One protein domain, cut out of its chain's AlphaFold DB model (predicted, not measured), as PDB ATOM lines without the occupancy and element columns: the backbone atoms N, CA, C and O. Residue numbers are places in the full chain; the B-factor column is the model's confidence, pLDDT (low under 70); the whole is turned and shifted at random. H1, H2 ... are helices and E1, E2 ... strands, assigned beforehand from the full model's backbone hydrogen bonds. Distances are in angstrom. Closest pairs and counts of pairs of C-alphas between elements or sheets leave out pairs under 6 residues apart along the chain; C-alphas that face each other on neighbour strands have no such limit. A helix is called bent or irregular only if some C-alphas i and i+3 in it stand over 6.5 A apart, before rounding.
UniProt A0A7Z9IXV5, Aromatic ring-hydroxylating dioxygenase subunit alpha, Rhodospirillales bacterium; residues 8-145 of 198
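AT A GLANCE: This is residues 8 to 145 of the 198 residues of the protein "Aromatic ring-hydroxylating dioxygenase subunit alpha" of Rhodospirillales bacterium (UniProt A0A7Z9IXV5). A cluster of helices, H1, the folded-back H2 and arm H3a, makes one end of an elongated domain, and from it the twisted five-stranded sheet and arm H3b reach out as two separate prongs. Arm H3a packs on H2b and only grazes the sheet near E5, while H3b runs on past the sheet without meeting it, and residues 137 to 145 stick out at its far end. The printed part has 138 residues with three named helices and five named strands, in the order E1 H1 H2 E2 E3 E4 E5 H3, class mixed. The sheet runs E1 E2 E3 E4 E5, all antiparallel. The whole is loose, with a radius of gyration of the C-alphas of 18.4 A and spans of 62 by 28 by 27 A.

IN THESE COORDINATES: Strand E1, residues 8 to 10, begins at C-alpha 8 (-4.252, -14.022, -13.225). H1 holds residues 21 to 24. H2, residues 32 to 54, was assigned by its hydrogen bonds as one helix but is bent, C-alphas 42 and 45 being 9.5 A apart: arm H2a is 32 to 42, 15.3 A, and arm H2b is 45 to 54, 15.9 A, itself irregular with C-alphas 45 and 48 at 7.1 A. E2 is 59 to 63, E3 67 to 70, E4 73 to 79, 19.4 A, and E5 85 to 91, 19.6 A. H3, residues 105 to 137, likewise one helix by its hydrogen bonds, is bent, with C-alphas 121 and 124 at 6.6 A: H3a is 105 to 121, 24.6 A, and H3b is 124 to 137, 19.5 A, ending at C-alpha 137 (17.604, -22.931, -27.962).

HOW THE PARTS SIT: Edge strand E1 pairs with E2, N 9 to O 60 at 2.8 A. E2 to E5 form a meander, each strand the antiparallel neighbour of the one before, in three hairpins: N 63 and O 67 are 2.7 A apart, N 68 and O 75 2.8 A, N 78 and O 86 2.7 A. H3a only grazes the sheet, with residues 109 to 120. H2b touches H3a's residues 108 to 115, closest C-alphas Ala 54 and Arg 112, 4.3 A, at a steep tilt of 40 degrees, the same way. H2a touches H2b, C-alphas of Arg 40 and Ala 47 at 5.3 A, and H1 touches H2b, Trp 23 and Asp 52 at 5.1 A. H3b is apart from the five strands. Every O i to N i+4 pair is within hydrogen-bond range in H2a and H3b, with 5 of 6 in H2b and 9 of 13 in H3a; H1 is too short for one.

THE WHOLE: The C-alphas farthest apart, Gly 44 and Glu 141, are 62.2 A apart. The printed part has no cut. The link from E5 to H3 is long, 13 residues. No printed residue is under 70 in pLDDT.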
ATOM      1  N   PHE A   8      -2.952 -13.376 -13.255       93.88
ATOM      2  CA  PHE A   8      -4.252 -14.022 -13.225       93.88
ATOM      3  C   PHE A   8      -4.836 -13.994 -14.630       93.88
ATOM      4  O   PHE A   8      -4.931 -12.927 -15.245       93.88
ATOM      5  N   LYS A   9      -5.226 -15.169 -15.110       91.88
ATOM      6  CA  LYS A   9      -5.939 -15.376 -16.360       91.88
ATOM      7  C   LYS A   9      -7.280 -16.004 -16.031       91.88
ATOM      8  O   LYS A   9      -7.326 -17.150 -15.591       91.88
ATOM      9  N   ASP A  10      -8.347 -15.256 -16.275       91.69
ATOM     10  CA  ASP A  10      -9.716 -15.719 -16.077       91.69
ATOM     11  C   ASP A  10     -10.376 -15.999 -17.425       91.69
ATOM     12  O   ASP A  10     -10.516 -15.096 -18.254       91.69
ATOM     13  N   LYS A  11     -10.767 -17.251 -17.662       90.25
ATOM     14  CA  LYS A  11     -11.537 -17.630 -18.854       90.25
ATOM     15  C   LYS A  11     -12.993 -17.964 -18.530       90.25
ATOM     16  O   LYS A  11     -13.745 -18.249 -19.458       90.25
ATOM     17  N   ARG A  12     -13.410 -17.907 -17.261       91.19
ATOM     18  CA  ARG A  12     -14.782 -18.222 -16.831       91.19
ATOM     19  C   ARG A  12     -15.851 -17.360 -17.502       91.19
ATOM     20  O   ARG A  12     -16.901 -17.911 -17.802       91.19
ATOM     21  N   PRO A  13     -15.614 -16.074 -17.842       92.62
ATOM     22  CA  PRO A  13     -16.587 -15.292 -18.608       92.62
ATOM     23  C   PRO A  13     -16.944 -15.867 -19.990       92.62
ATOM     24  O   PRO A  13     -17.935 -15.441 -20.573       92.62
ATOM     25  N   ASN A  14     -16.153 -16.807 -20.523       91.38
ATOM     26  CA  ASN A  14     -16.446 -17.493 -21.785       91.38
ATOM     27  C   ASN A  14     -17.302 -18.757 -21.599       91.38
ATOM     28  O   ASN A  14     -17.585 -19.441 -22.579       91.38
ATOM     29  N   ILE A  15     -17.668 -19.092 -20.361       93.12
ATOM     30  CA  ILE A  15     -18.467 -20.265 -20.011       93.12
ATOM     31  C   ILE A  15     -19.872 -19.807 -19.648       93.12
ATOM     32  O   ILE A  15     -20.067 -18.767 -19.016       93.12
ATOM     33  N   GLU A  16     -20.866 -20.589 -20.057       93.75
ATOM     34  CA  GLU A  16     -22.248 -20.336 -19.675       93.75
ATOM     35  C   GLU A  16     -22.412 -20.390 -18.151       93.75
ATOM     36  O   GLU A  16     -21.987 -21.335 -17.491       93.75
ATOM     37  N   ASN A  17     -23.075 -19.385 -17.578       93.38
ATOM     38  CA  ASN A  17     -23.355 -19.349 -16.146       93.38
ATOM     39  C   ASN A  17     -24.561 -20.240 -15.805       93.38
ATOM     40  O   ASN A  17     -25.667 -19.746 -15.566       93.38
ATOM     41  N   ARG A  18     -24.353 -21.559 -15.829       95.19
ATOM     42  CA  ARG A  18     -25.341 -22.567 -15.428       95.19
ATOM     43  C   ARG A  18     -24.666 -23.818 -14.854       95.19
ATOM     44  O   ARG A  18     -23.521 -24.092 -15.207       95.19
ATOM     45  N   PRO A  19     -25.380 -24.606 -14.032       95.31
ATOM     46  CA  PRO A  19     -24.901 -25.920 -13.623       95.31
ATOM     47  C   PRO A  19     -24.591 -26.815 -14.833       95.31
ATOM     48  O   PRO A  19     -25.364 -26.845 -15.796       95.31
ATOM     49  N   GLY A  20     -23.479 -27.540 -14.760       95.25
ATOM     50  CA  GLY A  20     -23.013 -28.511 -15.748       95.25
ATOM     51  C   GLY A  20     -22.177 -27.898 -16.872       95.25
ATOM     52  O   GLY A  20     -21.576 -28.633 -17.650       95.25
ATOM     53  N   ALA A  21     -22.110 -26.566 -16.974       96.00
ATOM     54  CA  ALA A  21     -21.387 -25.904 -18.057       96.00
ATOM     55  C   ALA A  21     -19.867 -26.124 -17.995       96.00
ATOM     56  O   ALA A  21     -19.223 -26.115 -19.042       96.00
ATOM     57  N   LEU A  22     -19.290 -26.316 -16.799       94.50
ATOM     58  CA  LEU A  22     -17.873 -26.673 -16.677       94.50
ATOM     59  C   LEU A  22     -17.660 -28.134 -17.069       94.50
ATOM     60  O   LEU A  22     -16.725 -28.434 -17.805       94.50
ATOM     61  N   TRP A  23     -18.550 -29.023 -16.626       94.88
ATOM     62  CA  TRP A  23     -18.469 -30.447 -16.952       94.88
ATOM     63  C   TRP A  23     -18.586 -30.734 -18.451       94.88
ATOM     64  O   TRP A  23     -17.839 -31.548 -18.982       94.88
ATOM     65  N   GLU A  24     -19.476 -30.041 -19.162       94.50
ATOM     66  CA  GLU A  24     -19.688 -30.243 -20.602       94.50
ATOM     67  C   GLU A  24     -18.457 -29.960 -21.471       94.50
ATOM     68  O   GLU A  24     -18.334 -30.517 -22.562       94.50
ATOM     69  N   ILE A  25     -17.569 -29.078 -21.009       92.00
ATOM     70  CA  ILE A  25     -16.332 -28.732 -21.718       92.00
ATOM     71  C   ILE A  25     -15.107 -29.450 -21.143       92.00
ATOM     72  O   ILE A  25     -13.987 -29.187 -21.589       92.00
ATOM     73  N   GLU A  26     -15.304 -30.296 -20.131       91.94
ATOM     74  CA  GLU A  26     -14.224 -31.018 -19.477       91.94
ATOM     75  C   GLU A  26     -13.568 -32.003 -20.451       91.94
ATOM     76  O   GLU A  26     -14.216 -32.587 -21.325       91.94
ATOM     77  N   GLY A  27     -12.253 -32.177 -20.309       88.12
ATOM     78  CA  GLY A  27     -11.515 -33.134 -21.124       88.12
ATOM     79  C   GLY A  27     -12.006 -34.559 -20.872       88.12
ATOM     80  O   GLY A  27     -12.287 -34.938 -19.737       88.12
ATOM     81  N   THR A  28     -12.081 -35.378 -21.921       88.56
ATOM     82  CA  THR A  28     -12.481 -36.777 -21.762       88.56
ATOM     83  C   THR A  28     -11.404 -37.570 -21.027       88.56
ATOM     84  O   THR A  28     -10.212 -37.463 -21.316       88.56
ATOM     85  N   PHE A  29     -11.827 -38.415 -20.089       88.00
ATOM     86  CA  PHE A  29     -10.945 -39.334 -19.377       88.00
ATOM     87  C   PHE A  29     -11.601 -40.708 -19.191       88.00
ATOM     88  O   PHE A  29     -12.828 -40.831 -19.242       88.00
ATOM     89  N   PRO A  30     -10.808 -41.775 -18.978       86.94
ATOM     90  CA  PRO A  30     -11.345 -43.121 -18.842       86.94
ATOM     91  C   PRO A  30     -12.416 -43.231 -17.748       86.94
ATOM     92  O   PRO A  30     -12.161 -42.947 -16.578       86.94
ATOM     93  N   GLY A  31     -13.608 -43.693 -18.132       87.88
ATOM     94  CA  GLY A  31     -14.728 -43.928 -17.218       87.88
ATOM     95  C   GLY A  31     -15.625 -42.716 -16.957       87.88
ATOM     96  O   GLY A  31     -16.550 -42.840 -16.156       87.88
ATOM     97  N   MET A  32     -15.391 -41.579 -17.621       91.69
ATOM     98  CA  MET A  32     -16.189 -40.356 -17.475       91.69
ATOM     99  C   MET A  32     -17.698 -40.610 -17.626       91.69
ATOM    100  O   MET A  32     -18.473 -40.181 -16.775       91.69
ATOM    101  N   GLU A  33     -18.122 -41.386 -18.629       93.88
ATOM    102  CA  GLU A  33     -19.541 -41.660 -18.902       93.88
ATOM    103  C   GLU A  33     -20.196 -42.495 -17.794       93.88
ATOM    104  O   GLU A  33     -21.364 -42.300 -17.454       93.88
ATOM    105  N   HIS A  34     -19.438 -43.432 -17.215       92.56
ATOM    106  CA  HIS A  34     -19.913 -44.245 -16.098       92.56
ATOM    107  C   HIS A  34     -20.132 -43.385 -14.852       92.56
ATOM    108  O   HIS A  34     -21.169 -43.489 -14.198       92.56
ATOM    109  N   TYR A  35     -19.162 -42.528 -14.542       90.50
ATOM    110  CA  TYR A  35     -19.233 -41.622 -13.407       90.50
ATOM    111  C   TYR A  35     -20.345 -40.590 -13.561       90.50
ATOM    112  O   TYR A  35     -21.081 -40.346 -12.607       90.50
ATOM    113  N   GLU A  36     -20.523 -40.044 -14.763       94.44
ATOM    114  CA  GLU A  36     -21.639 -39.154 -15.045       94.44
ATOM    115  C   GLU A  36     -22.973 -39.864 -14.792       94.44
ATOM    116  O   GLU A  36     -23.788 -39.365 -14.017       94.44
ATOM    117  N   ALA A  37     -23.183 -41.060 -15.350       95.12
ATOM    118  CA  ALA A  37     -24.407 -41.827 -15.117       95.12
ATOM    119  C   ALA A  37     -24.654 -42.098 -13.619       95.12
ATOM    120  O   ALA A  37     -25.769 -41.894 -13.132       95.12
ATOM    121  N   LEU A  38     -23.610 -42.482 -12.879       92.69
ATOM    122  CA  LEU A  38     -23.674 -42.726 -11.436       92.69
ATOM    123  C   LEU A  38     -24.054 -41.463 -10.655       92.69
ATOM    124  O   LEU A  38     -24.873 -41.521  -9.736       92.69
ATOM    125  N   PHE A  39     -23.507 -40.307 -11.032       94.00
ATOM    126  CA  PHE A  39     -23.839 -39.028 -10.408       94.00
ATOM    127  C   PHE A  39     -25.282 -38.626 -10.677       94.00
ATOM    128  O   PHE A  39     -25.983 -38.192  -9.763       94.00
ATOM    129  N   ARG A  40     -25.752 -38.795 -11.914       95.31
ATOM    130  CA  ARG A  40     -27.145 -38.518 -12.287       95.31
ATOM    131  C   ARG A  40     -28.109 -39.403 -11.503       95.31
ATOM    132  O   ARG A  40     -29.108 -38.893 -10.999       95.31
ATOM    133  N   GLU A  41     -27.798 -40.690 -11.360       95.44
ATOM    134  CA  GLU A  41     -28.601 -41.640 -10.582       95.44
ATOM    135  C   GLU A  41     -28.649 -41.266  -9.095       95.44
ATOM    136  O   GLU A  41     -29.725 -41.225  -8.497       95.44
ATOM    137  N   ARG A  42     -27.493 -40.958  -8.496       93.44
ATOM    138  CA  ARG A  42     -27.367 -40.723  -7.052       93.44
ATOM    139  C   ARG A  42     -27.839 -39.335  -6.618       93.44
ATOM    140  O   ARG A  42     -28.443 -39.199  -5.555       93.44
ATOM    141  N   TYR A  43     -27.568 -38.310  -7.423       92.75
ATOM    142  CA  TYR A  43     -27.748 -36.903  -7.048       92.75
ATOM    143  C   TYR A  43     -28.867 -36.190  -7.812       92.75
ATOM    144  O   TYR A  43     -29.257 -35.082  -7.428       92.75
ATOM    145  N   GLY A  44     -29.416 -36.800  -8.867       93.19
ATOM    146  CA  GLY A  44     -30.524 -36.247  -9.644       93.19
ATOM    147  C   GLY A  44     -30.242 -34.819 -10.109       93.19
ATOM    148  O   GLY A  44     -29.233 -34.543 -10.754       93.19
ATOM    149  N   VAL A  45     -31.112 -33.880  -9.728       91.81
ATOM    150  CA  VAL A  45     -31.001 -32.455 -10.099       91.81
ATOM    151  C   VAL A  45     -29.741 -31.757  -9.568       91.81
ATOM    152  O   VAL A  45     -29.401 -30.682 -10.049       91.81
ATOM    153  N   LYS A  46     -29.047 -32.336  -8.578       91.00
ATOM    154  CA  LYS A  46     -27.794 -31.789  -8.029       91.00
ATOM    155  C   LYS A  46     -26.547 -32.266  -8.782       91.00
ATOM    156  O   LYS A  46     -25.467 -31.734  -8.538       91.00
ATOM    157  N   ALA A  47     -26.684 -33.248  -9.675       94.38
ATOM    158  CA  ALA A  47     -25.555 -33.888 -10.344       94.38
ATOM    159  C   ALA A  47     -24.703 -32.897 -11.146       94.38
ATOM    160  O   ALA A  47     -23.491 -32.921 -11.008       94.38
ATOM    161  N   ASP A  48     -25.320 -31.979 -11.897       95.12
ATOM    162  CA  ASP A  48     -24.600 -30.963 -12.683       95.12
ATOM    163  C   ASP A  48     -23.652 -30.126 -11.830       95.12
ATOM    164  O   ASP A  48     -22.481 -29.956 -12.153       95.12
ATOM    165  N   ARG A  49     -24.152 -29.642 -10.690       92.94
ATOM    166  CA  ARG A  49     -23.351 -28.832  -9.775       92.94
ATOM    167  C   ARG A  49     -22.221 -29.646  -9.145       92.94
ATOM    168  O   ARG A  49     -21.142 -29.108  -8.934       92.94
ATOM    169  N   ALA A  50     -22.474 -30.915  -8.830       93.38
ATOM    170  CA  ALA A  50     -21.464 -31.818  -8.289       93.38
ATOM    171  C   ALA A  50     -20.376 -32.144  -9.330       93.38
ATOM    172  O   ALA A  50     -19.195 -32.153  -8.997       93.38
ATOM    173  N   LEU A  51     -20.761 -32.343 -10.591       94.50
ATOM    174  CA  LEU A  51     -19.839 -32.579 -11.700       94.50
ATOM    175  C   LEU A  51     -18.994 -31.335 -12.010       94.50
ATOM    176  O   LEU A  51     -17.782 -31.458 -12.146       94.50
ATOM    177  N   ASP A  52     -19.576 -30.131 -11.976       94.56
ATOM    178  CA  ASP A  52     -18.813 -28.877 -12.089       94.56
ATOM    179  C   ASP A  52     -17.739 -28.735 -10.995       94.56
ATOM    180  O   ASP A  52     -16.682 -28.155 -11.229       94.56
ATOM    181  N   LEU A  53     -17.993 -29.248  -9.784       93.75
ATOM    182  CA  LEU A  53     -17.000 -29.263  -8.700       93.75
ATOM    183  C   LEU A  53     -15.891 -30.301  -8.930       93.75
ATOM    184  O   LEU A  53     -14.811 -30.177  -8.350       93.75
ATOM    185  N   ALA A  54     -16.126 -31.319  -9.756       92.88
ATOM    186  CA  ALA A  54     -15.103 -32.277 -10.171       92.88
ATOM    187  C   ALA A  54     -14.276 -31.776 -11.372       92.88
ATOM    188  O   ALA A  54     -13.142 -32.225 -11.563       92.88
ATOM    189  N   SER A  55     -14.816 -30.830 -12.143       92.19
ATOM    190  CA  SER A  55     -14.152 -30.192 -13.281       92.19
ATOM    191  C   SER A  55     -12.981 -29.283 -12.898       92.19
ATOM    192  O   SER A  55     -12.829 -28.824 -11.757       92.19
ATOM    193  N   SER A  56     -12.143 -29.002 -13.892       88.81
ATOM    194  CA  SER A  56     -11.080 -28.011 -13.822       88.81
ATOM    195  C   SER A  56     -11.628 -26.621 -14.141       88.81
ATOM    196  O   SER A  56     -12.108 -26.340 -15.240       88.81
ATOM    197  N   GLU A  57     -11.556 -25.713 -13.169       88.88
ATOM    198  CA  GLU A  57     -11.945 -24.320 -13.391       88.88
ATOM    199  C   GLU A  57     -10.924 -23.646 -14.332       88.88
ATOM    200  O   GLU A  57      -9.718 -23.780 -14.124       88.88
ATOM    201  N   PRO A  58     -11.334 -22.899 -15.371       89.69
ATOM    202  CA  PRO A  58     -10.416 -22.403 -16.400       89.69
ATOM    203  C   PRO A  58      -9.718 -21.102 -15.960       89.69
ATOM    204  O   PRO A  58      -9.791 -20.056 -16.618       89.69
ATOM    205  N   VAL A  59      -9.060 -21.177 -14.811       91.12
ATOM    206  CA  VAL A  59      -8.338 -20.102 -14.147       91.12
ATOM    207  C   VAL A  59      -6.870 -20.490 -14.037       91.12
ATOM    208  O   VAL A  59      -6.536 -21.594 -13.610       91.12
ATOM    209  N   ASN A  60      -5.991 -19.550 -14.378       91.62
ATOM    210  CA  ASN A  60      -4.558 -19.688 -14.152       91.62
ATOM    211  C   ASN A  60      -4.085 -18.515 -13.294       91.62
ATOM    212  O   ASN A  60      -4.130 -17.364 -13.737       91.62
ATOM    213  N   ILE A  61      -3.615 -18.798 -12.087       94.31
ATOM    214  CA  ILE A  61      -2.990 -17.820 -11.198       94.31
ATOM    215  C   ILE A  61      -1.517 -18.189 -11.071       94.31
ATOM    216  O   ILE A  61      -1.191 -19.321 -10.741       94.31
ATOM    217  N   ASN A  62      -0.626 -17.229 -11.295       94.56
ATOM    218  CA  ASN A  62       0.792 -17.375 -10.989       94.56
ATOM    219  C   ASN A  62       1.143 -16.390  -9.883       94.56
ATOM    220  O   ASN A  62       1.081 -15.171 -10.070       94.56
ATOM    221  N   VAL A  63       1.528 -16.925  -8.738       96.06
ATOM    222  CA  VAL A  63       2.088 -16.175  -7.629       96.06
ATOM    223  C   VAL A  63       3.605 -16.207  -7.787       96.06
ATOM    224  O   VAL A  63       4.252 -17.229  -7.565       96.06
ATOM    225  N   PHE A  64       4.165 -15.071  -8.208       95.12
ATOM    226  CA  PHE A  64       5.609 -14.862  -8.261       95.12
ATOM    227  C   PHE A  64       6.301 -15.334  -6.959       95.12
ATOM    228  O   PHE A  64       5.826 -14.980  -5.876       95.12
ATOM    229  N   PRO A  65       7.435 -16.058  -7.038       93.50
ATOM    230  CA  PRO A  65       8.142 -16.418  -8.272       93.50
ATOM    231  C   PRO A  65       7.711 -17.755  -8.893       93.50
ATOM    232  O   PRO A  65       7.892 -17.946 -10.086       93.50
ATOM    233  N   ASN A  66       7.184 -18.701  -8.121       95.38
ATOM    234  CA  ASN A  66       7.184 -20.103  -8.553       95.38
ATOM    235  C   ASN A  66       6.010 -20.946  -8.037       95.38
ATOM    236  O   ASN A  66       6.113 -22.172  -7.957       95.38
ATOM    237  N   LEU A  67       4.915 -20.293  -7.651       96.56
ATOM    238  CA  LEU A  67       3.689 -20.948  -7.217       96.56
ATOM    239  C   LEU A  67       2.592 -20.701  -8.251       96.56
ATOM    240  O   LEU A  67       2.278 -19.558  -8.583       96.56
ATOM    241  N   HIS A  68       1.975 -21.771  -8.733       93.88
ATOM    242  CA  HIS A  68       0.965 -21.739  -9.781       93.88
ATOM    243  C   HIS A  68      -0.312 -22.419  -9.284       93.88
ATOM    244  O   HIS A  68      -0.263 -23.448  -8.616       93.88
ATOM    245  N   ILE A  69      -1.469 -21.847  -9.603       93.62
ATOM    246  CA  ILE A  69      -2.781 -22.436  -9.339       93.62
ATOM    247  C   ILE A  69      -3.484 -22.543 -10.686       93.62
ATOM    248  O   ILE A  69      -3.740 -21.534 -11.349       93.62
ATOM    249  N   LEU A  70      -3.737 -23.776 -11.104       88.75
ATOM    250  CA  LEU A  70      -4.222 -24.129 -12.433       88.75
ATOM    251  C   LEU A  70      -5.481 -24.970 -12.256       88.75
ATOM    252  O   LEU A  70      -5.404 -26.167 -11.973       88.75
ATOM    253  N   GLY A  71      -6.633 -24.312 -12.357       86.62
ATOM    254  CA  GLY A  71      -7.933 -24.911 -12.076       86.62
ATOM    255  C   GLY A  71      -7.979 -25.619 -10.728       86.62
ATOM    256  O   GLY A  71      -8.034 -24.981  -9.681       86.62
ATOM    257  N   ASN A  72      -7.969 -26.948 -10.754       86.56
ATOM    258  CA  ASN A  72      -8.061 -27.804  -9.576       86.56
ATOM    259  C   ASN A  72      -6.709 -28.270  -8.996       86.56
ATOM    260  O   ASN A  72      -6.712 -29.150  -8.131       86.56
ATOM    261  N   HIS A  73      -5.583 -27.681  -9.400       89.12
ATOM    262  CA  HIS A  73      -4.261 -28.027  -8.867       89.12
ATOM    263  C   HIS A  73      -3.473 -26.827  -8.380       89.12
ATOM    264  O   HIS A  73      -3.597 -25.715  -8.896       89.12
ATOM    265  N   VAL A  74      -2.567 -27.116  -7.452       93.25
ATOM    266  CA  VAL A  74      -1.448 -26.248  -7.107       93.25
ATOM    267  C   VAL A  74      -0.175 -26.864  -7.678       93.25
ATOM    268  O   VAL A  74       0.077 -28.048  -7.482       93.25
ATOM    269  N   GLN A  75       0.633 -26.074  -8.369       93.38
ATOM    270  CA  GLN A  75       1.923 -26.481  -8.914       93.38
ATOM    271  C   GLN A  75       3.015 -25.595  -8.308       93.38
ATOM    272  O   GLN A  75       2.865 -24.376  -8.218       93.38
ATOM    273  N   VAL A  76       4.106 -26.212  -7.861       95.56
ATOM    274  CA  VAL A  76       5.277 -25.522  -7.311       95.56
ATOM    275  C   VAL A  76       6.496 -25.896  -8.135       95.56
ATOM    276  O   VAL A  76       6.822 -27.074  -8.251       95.56
ATOM    277  N   THR A  77       7.174 -24.880  -8.657       94.38
ATOM    278  CA  THR A  77       8.324 -25.018  -9.555       94.38
ATOM    279  C   THR A  77       9.606 -24.719  -8.773       94.38
ATOM    280  O   THR A  77       9.913 -23.570  -8.457       94.38
ATOM    281  N   GLN A  78      10.346 -25.740  -8.363       96.06
ATOM    282  CA  GLN A  78      11.526 -25.614  -7.513       96.06
ATOM    283  C   GLN A  78      12.807 -25.590  -8.356       96.06
ATOM    284  O   GLN A  78      13.157 -26.602  -8.963       96.06
ATOM    285  N   PRO A  79      13.547 -24.468  -8.389       95.31
ATOM    286  CA  PRO A  79      14.814 -24.426  -9.107       95.31
ATOM    287  C   PRO A  79      15.849 -25.307  -8.395       95.31
ATOM    288  O   PRO A  79      16.094 -25.136  -7.198       95.31
ATOM    289  N   ILE A  80      16.475 -26.222  -9.136       97.19
ATOM    290  CA  ILE A  80      17.596 -27.048  -8.659       97.19
ATOM    291  C   ILE A  80      18.919 -26.425  -9.110       97.19
ATOM    292  O   ILE A  80      19.868 -26.302  -8.333       97.19
ATOM    293  N   SER A  81      18.960 -25.968 -10.360       95.56
ATOM    294  CA  SER A  81      20.075 -25.243 -10.963       95.56
ATOM    295  C   SER A  81      19.538 -24.236 -11.994       95.56
ATOM    296  O   SER A  81      18.333 -24.016 -12.096       95.56
ATOM    297  N   TYR A  82      20.418 -23.601 -12.774       89.81
ATOM    298  CA  TYR A  82      19.982 -22.692 -13.841       89.81
ATOM    299  C   TYR A  82      19.379 -23.418 -15.059       89.81
ATOM    300  O   TYR A  82      18.794 -22.758 -15.913       89.81
ATOM    301  N   ASN A  83      19.552 -24.740 -15.168       92.94
ATOM    302  CA  ASN A  83      19.057 -25.563 -16.275       92.94
ATOM    303  C   ASN A  83      18.272 -26.796 -15.804       92.94
ATOM    304  O   ASN A  83      18.015 -27.689 -16.602       92.94
ATOM    305  N   GLU A  84      17.922 -26.864 -14.519       95.00
ATOM    306  CA  GLU A  84      17.205 -27.989 -13.931       95.00
ATOM    307  C   GLU A  84      16.203 -27.481 -12.898       95.00
ATOM    308  O   GLU A  84      16.513 -26.633 -12.053       95.00
ATOM    309  N   THR A  85      14.986 -28.002 -12.977       95.00
ATOM    310  CA  THR A  85      13.863 -27.626 -12.124       95.00
ATOM    311  C   THR A  85      13.073 -28.877 -11.776       95.00
ATOM    312  O   THR A  85      12.853 -29.726 -12.634       95.00
ATOM    313  N   ASP A  86      12.647 -28.973 -10.523       94.69
ATOM    314  CA  ASP A  86      11.693 -29.980 -10.070       94.69
ATOM    315  C   ASP A  86      10.315 -29.334  -9.937       94.69
ATOM    316  O   ASP A  86      10.179 -28.263  -9.347       94.69
ATOM    317  N   THR A  87       9.289 -29.973 -10.480       90.88
ATOM    318  CA  THR A  87       7.925 -29.452 -10.455       90.88
ATOM    319  C   THR A  87       7.043 -30.429  -9.702       90.88
ATOM    320  O   THR A  87       6.902 -31.587 -10.083       90.88
ATOM    321  N   THR A  88       6.422 -29.961  -8.619       92.31
ATOM    322  CA  THR A  88       5.477 -30.766  -7.836       92.31
ATOM    323  C   THR A  88       4.052 -30.285  -8.062       92.31
ATOM    324  O   THR A  88       3.764 -29.097  -7.903       92.31
ATOM    325  N   TRP A  89       3.148 -31.219  -8.356       89.81
ATOM    326  CA  TRP A  89       1.710 -30.977  -8.447       89.81
ATOM    327  C   TRP A  89       0.990 -31.514  -7.215       89.81
ATOM    328  O   TRP A  89       1.160 -32.664  -6.817       89.81
ATOM    329  N   TYR A  90       0.128 -30.680  -6.655       92.12
ATOM    330  CA  TYR A  90      -0.756 -31.009  -5.556       92.12
ATOM    331  C   TYR A  90      -2.193 -30.965  -6.068       92.12
ATOM    332  O   TYR A  90      -2.702 -29.909  -6.462       92.12
ATOM    333  N   GLY A  91      -2.845 -32.125  -6.057       89.81
ATOM    334  CA  GLY A  91      -4.281 -32.220  -6.268       89.81
ATOM    335  C   GLY A  91      -5.038 -31.521  -5.142       89.81
ATOM    336  O   GLY A  91      -4.663 -31.624  -3.973       89.81
ATOM    337  N   THR A  92      -6.099 -30.791  -5.481       91.56
ATOM    338  CA  THR A  92      -6.980 -30.174  -4.478       91.56
ATOM    339  C   THR A  92      -8.219 -31.026  -4.248       91.56
ATOM    340  O   THR A  92      -8.791 -31.565  -5.198       91.56
ATOM    341  N   ALA A  93      -8.668 -31.105  -2.999       92.88
ATOM    342  CA  ALA A  93      -9.925 -31.740  -2.629       92.88
ATOM    343  C   ALA A  93     -10.977 -30.678  -2.298       92.88
ATOM    344  O   ALA A  93     -10.663 -29.621  -1.749       92.88
ATOM    345  N   VAL A  94     -12.230 -30.977  -2.619       93.88
ATOM    346  CA  VAL A  94     -13.385 -30.255  -2.094       93.88
ATOM    347  C   VAL A  94     -13.572 -30.657  -0.632       93.88
ATOM    348  O   VAL A  94     -13.491 -31.841  -0.299       93.88
ATOM    349  N   VAL A  95     -13.817 -29.666   0.221       94.31
ATOM    350  CA  VAL A  95     -14.127 -29.832   1.645       94.31
ATOM    351  C   VAL A  95     -15.592 -29.453   1.852       94.31
ATOM    352  O   VAL A  95     -16.034 -28.430   1.335       94.31
ATOM    353  N   ASP A  96     -16.334 -30.290   2.575       94.44
ATOM    354  CA  ASP A  96     -17.772 -30.133   2.840       94.44
ATOM    355  C   ASP A  96     -18.063 -30.288   4.340       94.44
ATOM    356  O   ASP A  96     -18.866 -31.122   4.754       94.44
ATOM    357  N   ASP A  97     -17.357 -29.514   5.168       93.25
ATOM    358  CA  ASP A  97     -17.463 -29.598   6.635       93.25
ATOM    359  C   ASP A  97     -18.888 -29.292   7.137       93.25
ATOM    360  O   ASP A  97     -19.333 -29.855   8.139       93.25
ATOM    361  N   ASP A  98     -19.621 -28.448   6.405       92.31
ATOM    362  CA  ASP A  98     -20.996 -28.044   6.712       92.31
ATOM    363  C   ASP A  98     -22.063 -28.974   6.090       92.31
ATOM    364  O   ASP A  98     -23.262 -28.804   6.333       92.31
ATOM    365  N   GLY A  99     -21.657 -29.989   5.316       88.50
ATOM    366  CA  GLY A  99     -22.552 -30.996   4.733       88.50
ATOM    367  C   GLY A  99     -23.484 -30.477   3.628       88.50
ATOM    368  O   GLY A  99     -24.541 -31.071   3.370       88.50
ATOM    369  N   GLU A 100     -23.126 -29.380   2.963       89.50
ATOM    370  CA  GLU A 100     -23.913 -28.753   1.898       89.50
ATOM    371  C   GLU A 100     -24.040 -29.659   0.664       89.50
ATOM    372  O   GLU A 100     -25.061 -29.638  -0.040       89.50
ATOM    373  N   LEU A 101     -23.050 -30.525   0.426       89.50
ATOM    374  CA  LEU A 101     -23.029 -31.449  -0.709       89.50
ATOM    375  C   LEU A 101     -23.788 -32.749  -0.433       89.50
ATOM    376  O   LEU A 101     -23.818 -33.633  -1.286       89.50
ATOM    377  N   SER A 102     -24.472 -32.869   0.713       86.25
ATOM    378  CA  SER A 102     -25.346 -34.013   1.027       86.25
ATOM    379  C   SER A 102     -24.633 -35.374   0.913       86.25
ATOM    380  O   SER A 102     -25.234 -36.354   0.474       86.25
ATOM    381  N   GLY A 103     -23.347 -35.424   1.274       86.62
ATOM    382  CA  GLY A 103     -22.511 -36.627   1.179       86.62
ATOM    383  C   GLY A 103     -21.876 -36.871  -0.194       86.62
ATOM    384  O   GLY A 103     -21.219 -37.890  -0.369       86.62
ATOM    385  N   ALA A 104     -22.026 -35.952  -1.157       90.81
ATOM    386  CA  ALA A 104     -21.435 -36.104  -2.487       90.81
ATOM    387  C   ALA A 104     -19.919 -35.864  -2.543       90.81
ATOM    388  O   ALA A 104     -19.292 -36.171  -3.553       90.81
ATOM    389  N   VAL A 105     -19.327 -35.310  -1.480       94.88
ATOM    390  CA  VAL A 105     -17.928 -34.860  -1.457       94.88
ATOM    391  C   VAL A 105     -16.924 -35.965  -1.803       94.88
ATOM    392  O   VAL A 105     -15.999 -35.720  -2.575       94.88
ATOM    393  N   ASP A 106     -17.134 -37.193  -1.324       93.31
ATOM    394  CA  ASP A 106     -16.225 -38.318  -1.583       93.31
ATOM    395  C   ASP A 106     -16.270 -38.763  -3.050       93.31
ATOM    396  O   ASP A 106     -15.233 -38.995  -3.680       93.31
ATOM    397  N   ASP A 107     -17.471 -38.828  -3.623       92.12
ATOM    398  CA  ASP A 107     -17.649 -39.138  -5.038       92.12
ATOM    399  C   ASP A 107     -17.055 -38.024  -5.914       92.12
ATOM    400  O   ASP A 107     -16.379 -38.307  -6.906       92.12
ATOM    401  N   ILE A 108     -17.283 -36.754  -5.545       94.38
ATOM    402  CA  ILE A 108     -16.738 -35.587  -6.255       94.38
ATOM    403  C   ILE A 108     -15.216 -35.663  -6.255       94.38
ATOM    404  O   ILE A 108     -14.605 -35.575  -7.315       94.38
ATOM    405  N   ASN A 109     -14.599 -35.878  -5.091       94.19
ATOM    406  CA  ASN A 109     -13.147 -35.969  -4.968       94.19
ATOM    407  C   ASN A 109     -12.574 -37.178  -5.722       94.19
ATOM    408  O   ASN A 109     -11.492 -37.076  -6.300       94.19
ATOM    409  N   THR A 110     -13.314 -38.288  -5.794       91.06
ATOM    410  CA  THR A 110     -12.922 -39.460  -6.591       91.06
ATOM    411  C   THR A 110     -12.797 -39.114  -8.076       91.06
ATOM    412  O   THR A 110     -11.779 -39.424  -8.698       91.06
ATOM    413  N   ILE A 111     -13.799 -38.435  -8.645       91.12
ATOM    414  CA  ILE A 111     -13.745 -37.990 -10.045       91.12
ATOM    415  C   ILE A 111     -12.714 -36.884 -10.220       91.12
ATOM    416  O   ILE A 111     -11.945 -36.918 -11.176       91.12
ATOM    417  N   ARG A 112     -12.652 -35.928  -9.290       91.81
ATOM    418  CA  ARG A 112     -11.713 -34.808  -9.348       91.81
ATOM    419  C   ARG A 112     -10.278 -35.310  -9.483       91.81
ATOM    420  O   ARG A 112      -9.562 -34.789 -10.321       91.81
ATOM    421  N   MET A 113      -9.888 -36.380  -8.782       89.62
ATOM    422  CA  MET A 113      -8.576 -37.019  -8.979       89.62
ATOM    423  C   MET A 113      -8.354 -37.542 -10.411       89.62
ATOM    424  O   MET A 113      -7.240 -37.457 -10.920       89.62
ATOM    425  N   ARG A 114      -9.388 -38.059 -11.089       88.88
ATOM    426  CA  ARG A 114      -9.299 -38.493 -12.498       88.88
ATOM    427  C   ARG A 114      -9.133 -37.309 -13.447       88.88
ATOM    428  O   ARG A 114      -8.258 -37.349 -14.306       88.88
ATOM    429  N   THR A 115      -9.923 -36.250 -13.256       88.69
ATOM    430  CA  THR A 115      -9.770 -34.986 -13.993       88.69
ATOM    431  C   THR A 115      -8.362 -34.423 -13.800       88.69
ATOM    432  O   THR A 115      -7.727 -33.948 -14.738       88.69
ATOM    433  N   GLN A 116      -7.853 -34.514 -12.572       88.38
ATOM    434  CA  GLN A 116      -6.545 -34.003 -12.193       88.38
ATOM    435  C   GLN A 116      -5.390 -34.730 -12.895       88.38
ATOM    436  O   GLN A 116      -4.461 -34.104 -13.401       88.38
ATOM    437  N   GLU A 117      -5.482 -36.052 -13.026       87.00
ATOM    438  CA  GLU A 117      -4.488 -36.860 -13.738       87.00
ATOM    439  C   GLU A 117      -4.328 -36.482 -15.216       87.00
ATOM    440  O   GLU A 117      -3.269 -36.737 -15.791       87.00
ATOM    441  N   ALA A 118      -5.332 -35.871 -15.849       82.56
ATOM    442  CA  ALA A 118      -5.255 -35.520 -17.264       82.56
ATOM    443  C   ALA A 118      -4.163 -34.476 -17.553       82.56
ATOM    444  O   ALA A 118      -3.494 -34.566 -18.583       82.56
ATOM    445  N   PHE A 119      -3.937 -33.509 -16.656       82.50
ATOM    446  CA  PHE A 119      -2.982 -32.434 -16.933       82.50
ATOM    447  C   PHE A 119      -1.525 -32.934 -16.946       82.50
ATOM    448  O   PHE A 119      -0.888 -32.769 -17.983       82.50
ATOM    449  N   PRO A 120      -1.009 -33.642 -15.918       82.19
ATOM    450  CA  PRO A 120       0.354 -34.182 -15.960       82.19
ATOM    451  C   PRO A 120       0.581 -35.225 -17.066       82.19
ATOM    452  O   PRO A 120       1.689 -35.346 -17.576       82.19
ATOM    453  N   ASN A 121      -0.453 -35.993 -17.438       82.25
ATOM    454  CA  ASN A 121      -0.315 -37.081 -18.415       82.25
ATOM    455  C   ASN A 121      -0.543 -36.658 -19.872       82.25
ATOM    456  O   ASN A 121      -0.144 -37.392 -20.775       82.25
ATOM    457  N   PHE A 122      -1.216 -35.531 -20.117       81.50
ATOM    458  CA  PHE A 122      -1.570 -35.090 -21.468       81.50
ATOM    459  C   PHE A 122      -1.154 -33.644 -21.740       81.50
ATOM    460  O   PHE A 122      -0.433 -33.400 -22.698       81.50
ATOM    461  N   GLY A 123      -1.571 -32.692 -20.899       82.38
ATOM    462  CA  GLY A 123      -1.277 -31.270 -21.112       82.38
ATOM    463  C   GLY A 123       0.201 -30.924 -20.914       82.38
ATOM    464  O   GLY A 123       0.832 -30.338 -21.785       82.38
ATOM    465  N   GLU A 124       0.764 -31.349 -19.788       86.62
ATOM    466  CA  GLU A 124       2.128 -31.009 -19.376       86.62
ATOM    467  C   GLU A 124       3.188 -31.603 -20.312       86.62
ATOM    468  O   GLU A 124       4.276 -31.059 -20.434       86.62
ATOM    469  N   VAL A 125       2.891 -32.698 -21.016       89.12
ATOM    470  CA  VAL A 125       3.863 -33.353 -21.906       89.12
ATOM    471  C   VAL A 125       4.256 -32.438 -23.072       89.12
ATOM    472  O   VAL A 125       5.435 -32.366 -23.428       89.12
ATOM    473  N   ASP A 126       3.288 -31.702 -23.626       91.44
ATOM    474  CA  ASP A 126       3.529 -30.713 -24.681       91.44
ATOM    475  C   ASP A 126       4.283 -29.488 -24.133       91.44
ATOM    476  O   ASP A 126       5.199 -28.971 -24.781       91.44
ATOM    477  N   ASP A 127       3.933 -29.037 -22.925       91.12
ATOM    478  CA  ASP A 127       4.582 -27.899 -22.267       91.12
ATOM    479  C   ASP A 127       6.041 -28.214 -21.889       91.12
ATOM    480  O   ASP A 127       6.935 -27.429 -22.210       91.12
ATOM    481  N   LEU A 128       6.318 -29.392 -21.321       91.44
ATOM    482  CA  LEU A 128       7.670 -29.864 -21.006       91.44
ATOM    483  C   LEU A 128       8.544 -29.931 -22.253       91.44
ATOM    484  O   LEU A 128       9.680 -29.458 -22.233       91.44
ATOM    485  N   ALA A 129       8.018 -30.467 -23.359       94.12
ATOM    486  CA  ALA A 129       8.752 -30.478 -24.616       94.12
ATOM    487  C   ALA A 129       9.122 -29.051 -25.050       94.12
ATOM    488  O   ALA A 129      10.271 -28.802 -25.410       94.12
ATOM    489  N   ASN A 130       8.189 -28.096 -24.959       94.94
ATOM    490  CA  ASN A 130       8.476 -26.693 -25.261       94.94
ATOM    491  C   ASN A 130       9.540 -26.104 -24.324       94.94
ATOM    492  O   ASN A 130      10.449 -25.431 -24.805       94.94
ATOM    493  N   PHE A 131       9.467 -26.356 -23.015       93.56
ATOM    494  CA  PHE A 131      10.430 -25.830 -22.043       93.56
ATOM    495  C   PHE A 131      11.845 -26.365 -22.277       93.56
ATOM    496  O   PHE A 131      12.791 -25.577 -22.336       93.56
ATOM    497  N   GLU A 132      11.989 -27.670 -22.512       94.75
ATOM    498  CA  GLU A 132      13.279 -28.289 -22.829       94.75
ATOM    499  C   GLU A 132      13.862 -27.741 -24.139       94.75
ATOM    500  O   GLU A 132      15.053 -27.433 -24.224       94.75
ATOM    501  N   GLN A 133      13.023 -27.544 -25.165       94.44
ATOM    502  CA  GLN A 133      13.477 -26.949 -26.425       94.44
ATOM    503  C   GLN A 133      13.838 -25.466 -26.284       94.44
ATOM    504  O   GLN A 133      14.787 -25.016 -26.926       94.44
ATOM    505  N   ILE A 134      13.141 -24.704 -25.435       92.12
ATOM    506  CA  ILE A 134      13.518 -23.322 -25.114       92.12
ATOM    507  C   ILE A 134      14.901 -23.304 -24.459       92.12
ATOM    508  O   ILE A 134      15.763 -22.545 -24.900       92.12
ATOM    509  N   GLN A 135      15.149 -24.160 -23.464       91.44
ATOM    510  CA  GLN A 135      16.444 -24.222 -22.784       91.44
ATOM    511  C   GLN A 135      17.579 -24.623 -23.738       91.44
ATOM    512  O   GLN A 135      18.658 -24.031 -23.695       91.44
ATOM    513  N   ALA A 136      17.331 -25.586 -24.631       91.50
ATOM    514  CA  ALA A 136      18.281 -25.963 -25.675       91.50
ATOM    515  C   ALA A 136      18.542 -24.812 -26.662       91.50
ATOM    516  O   ALA A 136      19.690 -24.567 -27.035       91.50
ATOM    517  N   GLY A 137      17.499 -24.080 -27.062       90.56
ATOM    518  CA  GLY A 137      17.604 -22.931 -27.962       90.56
ATOM    519  C   GLY A 137      18.382 -21.761 -27.358       90.56
ATOM    520  O   GLY A 137      19.196 -21.154 -28.048       90.56
ATOM    521  N   LEU A 138      18.204 -21.493 -26.061       89.00
ATOM    522  CA  LEU A 138      18.939 -20.452 -25.329       89.00
ATOM    523  C   LEU A 138      20.449 -20.729 -25.210       89.00
ATOM    524  O   LEU A 138      21.198 -19.835 -24.827       89.00
ATOM    525  N   ALA A 139      20.910 -21.941 -25.534       87.50
ATOM    526  CA  ALA A 139      22.334 -22.267 -25.599       87.50
ATOM    527  C   ALA A 139      22.995 -21.871 -26.938       87.50
ATOM    528  O   ALA A 139      24.206 -22.042 -27.084       87.50
ATOM    529  N   ALA A 140      22.231 -21.383 -27.922       87.06
ATOM    530  CA  ALA A 140      22.771 -20.912 -29.194       87.06
ATOM    531  C   ALA A 140      23.543 -19.587 -29.031       87.06
ATOM    532  O   ALA A 140      23.132 -18.705 -28.286       87.06
ATOM    533  N   GLU A 141      24.648 -19.427 -29.765       84.00
ATOM    534  CA  GLU A 141      25.560 -18.275 -29.624       84.00
ATOM    535  C   GLU A 141      25.088 -16.991 -30.342       84.00
ATOM    536  O   GLU A 141      25.702 -15.940 -30.170       84.00
ATOM    537  N   GLU A 142      24.055 -17.053 -31.189       78.19
ATOM    538  CA  GLU A 142      23.772 -15.979 -32.157       78.19
ATOM    539  C   GLU A 142      22.908 -14.822 -31.625       78.19
ATOM    540  O   GLU A 142      23.217 -13.666 -31.917       78.19
ATOM    541  N   ASP A 143      21.833 -15.096 -30.877       78.38
ATOM    542  CA  ASP A 143      20.923 -14.062 -30.361       78.38
ATOM    543  C   ASP A 143      20.558 -14.326 -28.896       78.38
ATOM    544  O   ASP A 143      19.890 -15.301 -28.560       78.38
ATOM    545  N   GLU A 144      20.998 -13.425 -28.018       79.12
ATOM    546  CA  GLU A 144      20.782 -13.504 -26.571       79.12
ATOM    547  C   GLU A 144      19.398 -12.963 -26.145       79.12
ATOM    548  O   GLU A 144      19.063 -12.975 -24.955       79.12
ATOM    549  N   TRP A 145      18.586 -12.442 -27.077       87.75
ATOM    550  CA  TRP A 145      17.360 -11.711 -26.749       87.75
ATOM    551  C   TRP A 145      16.077 -12.533 -26.903       87.75
ATOM    552  O   TRP A 145      15.713 -13.001 -27.978       87.75
TER     553      TRP A 145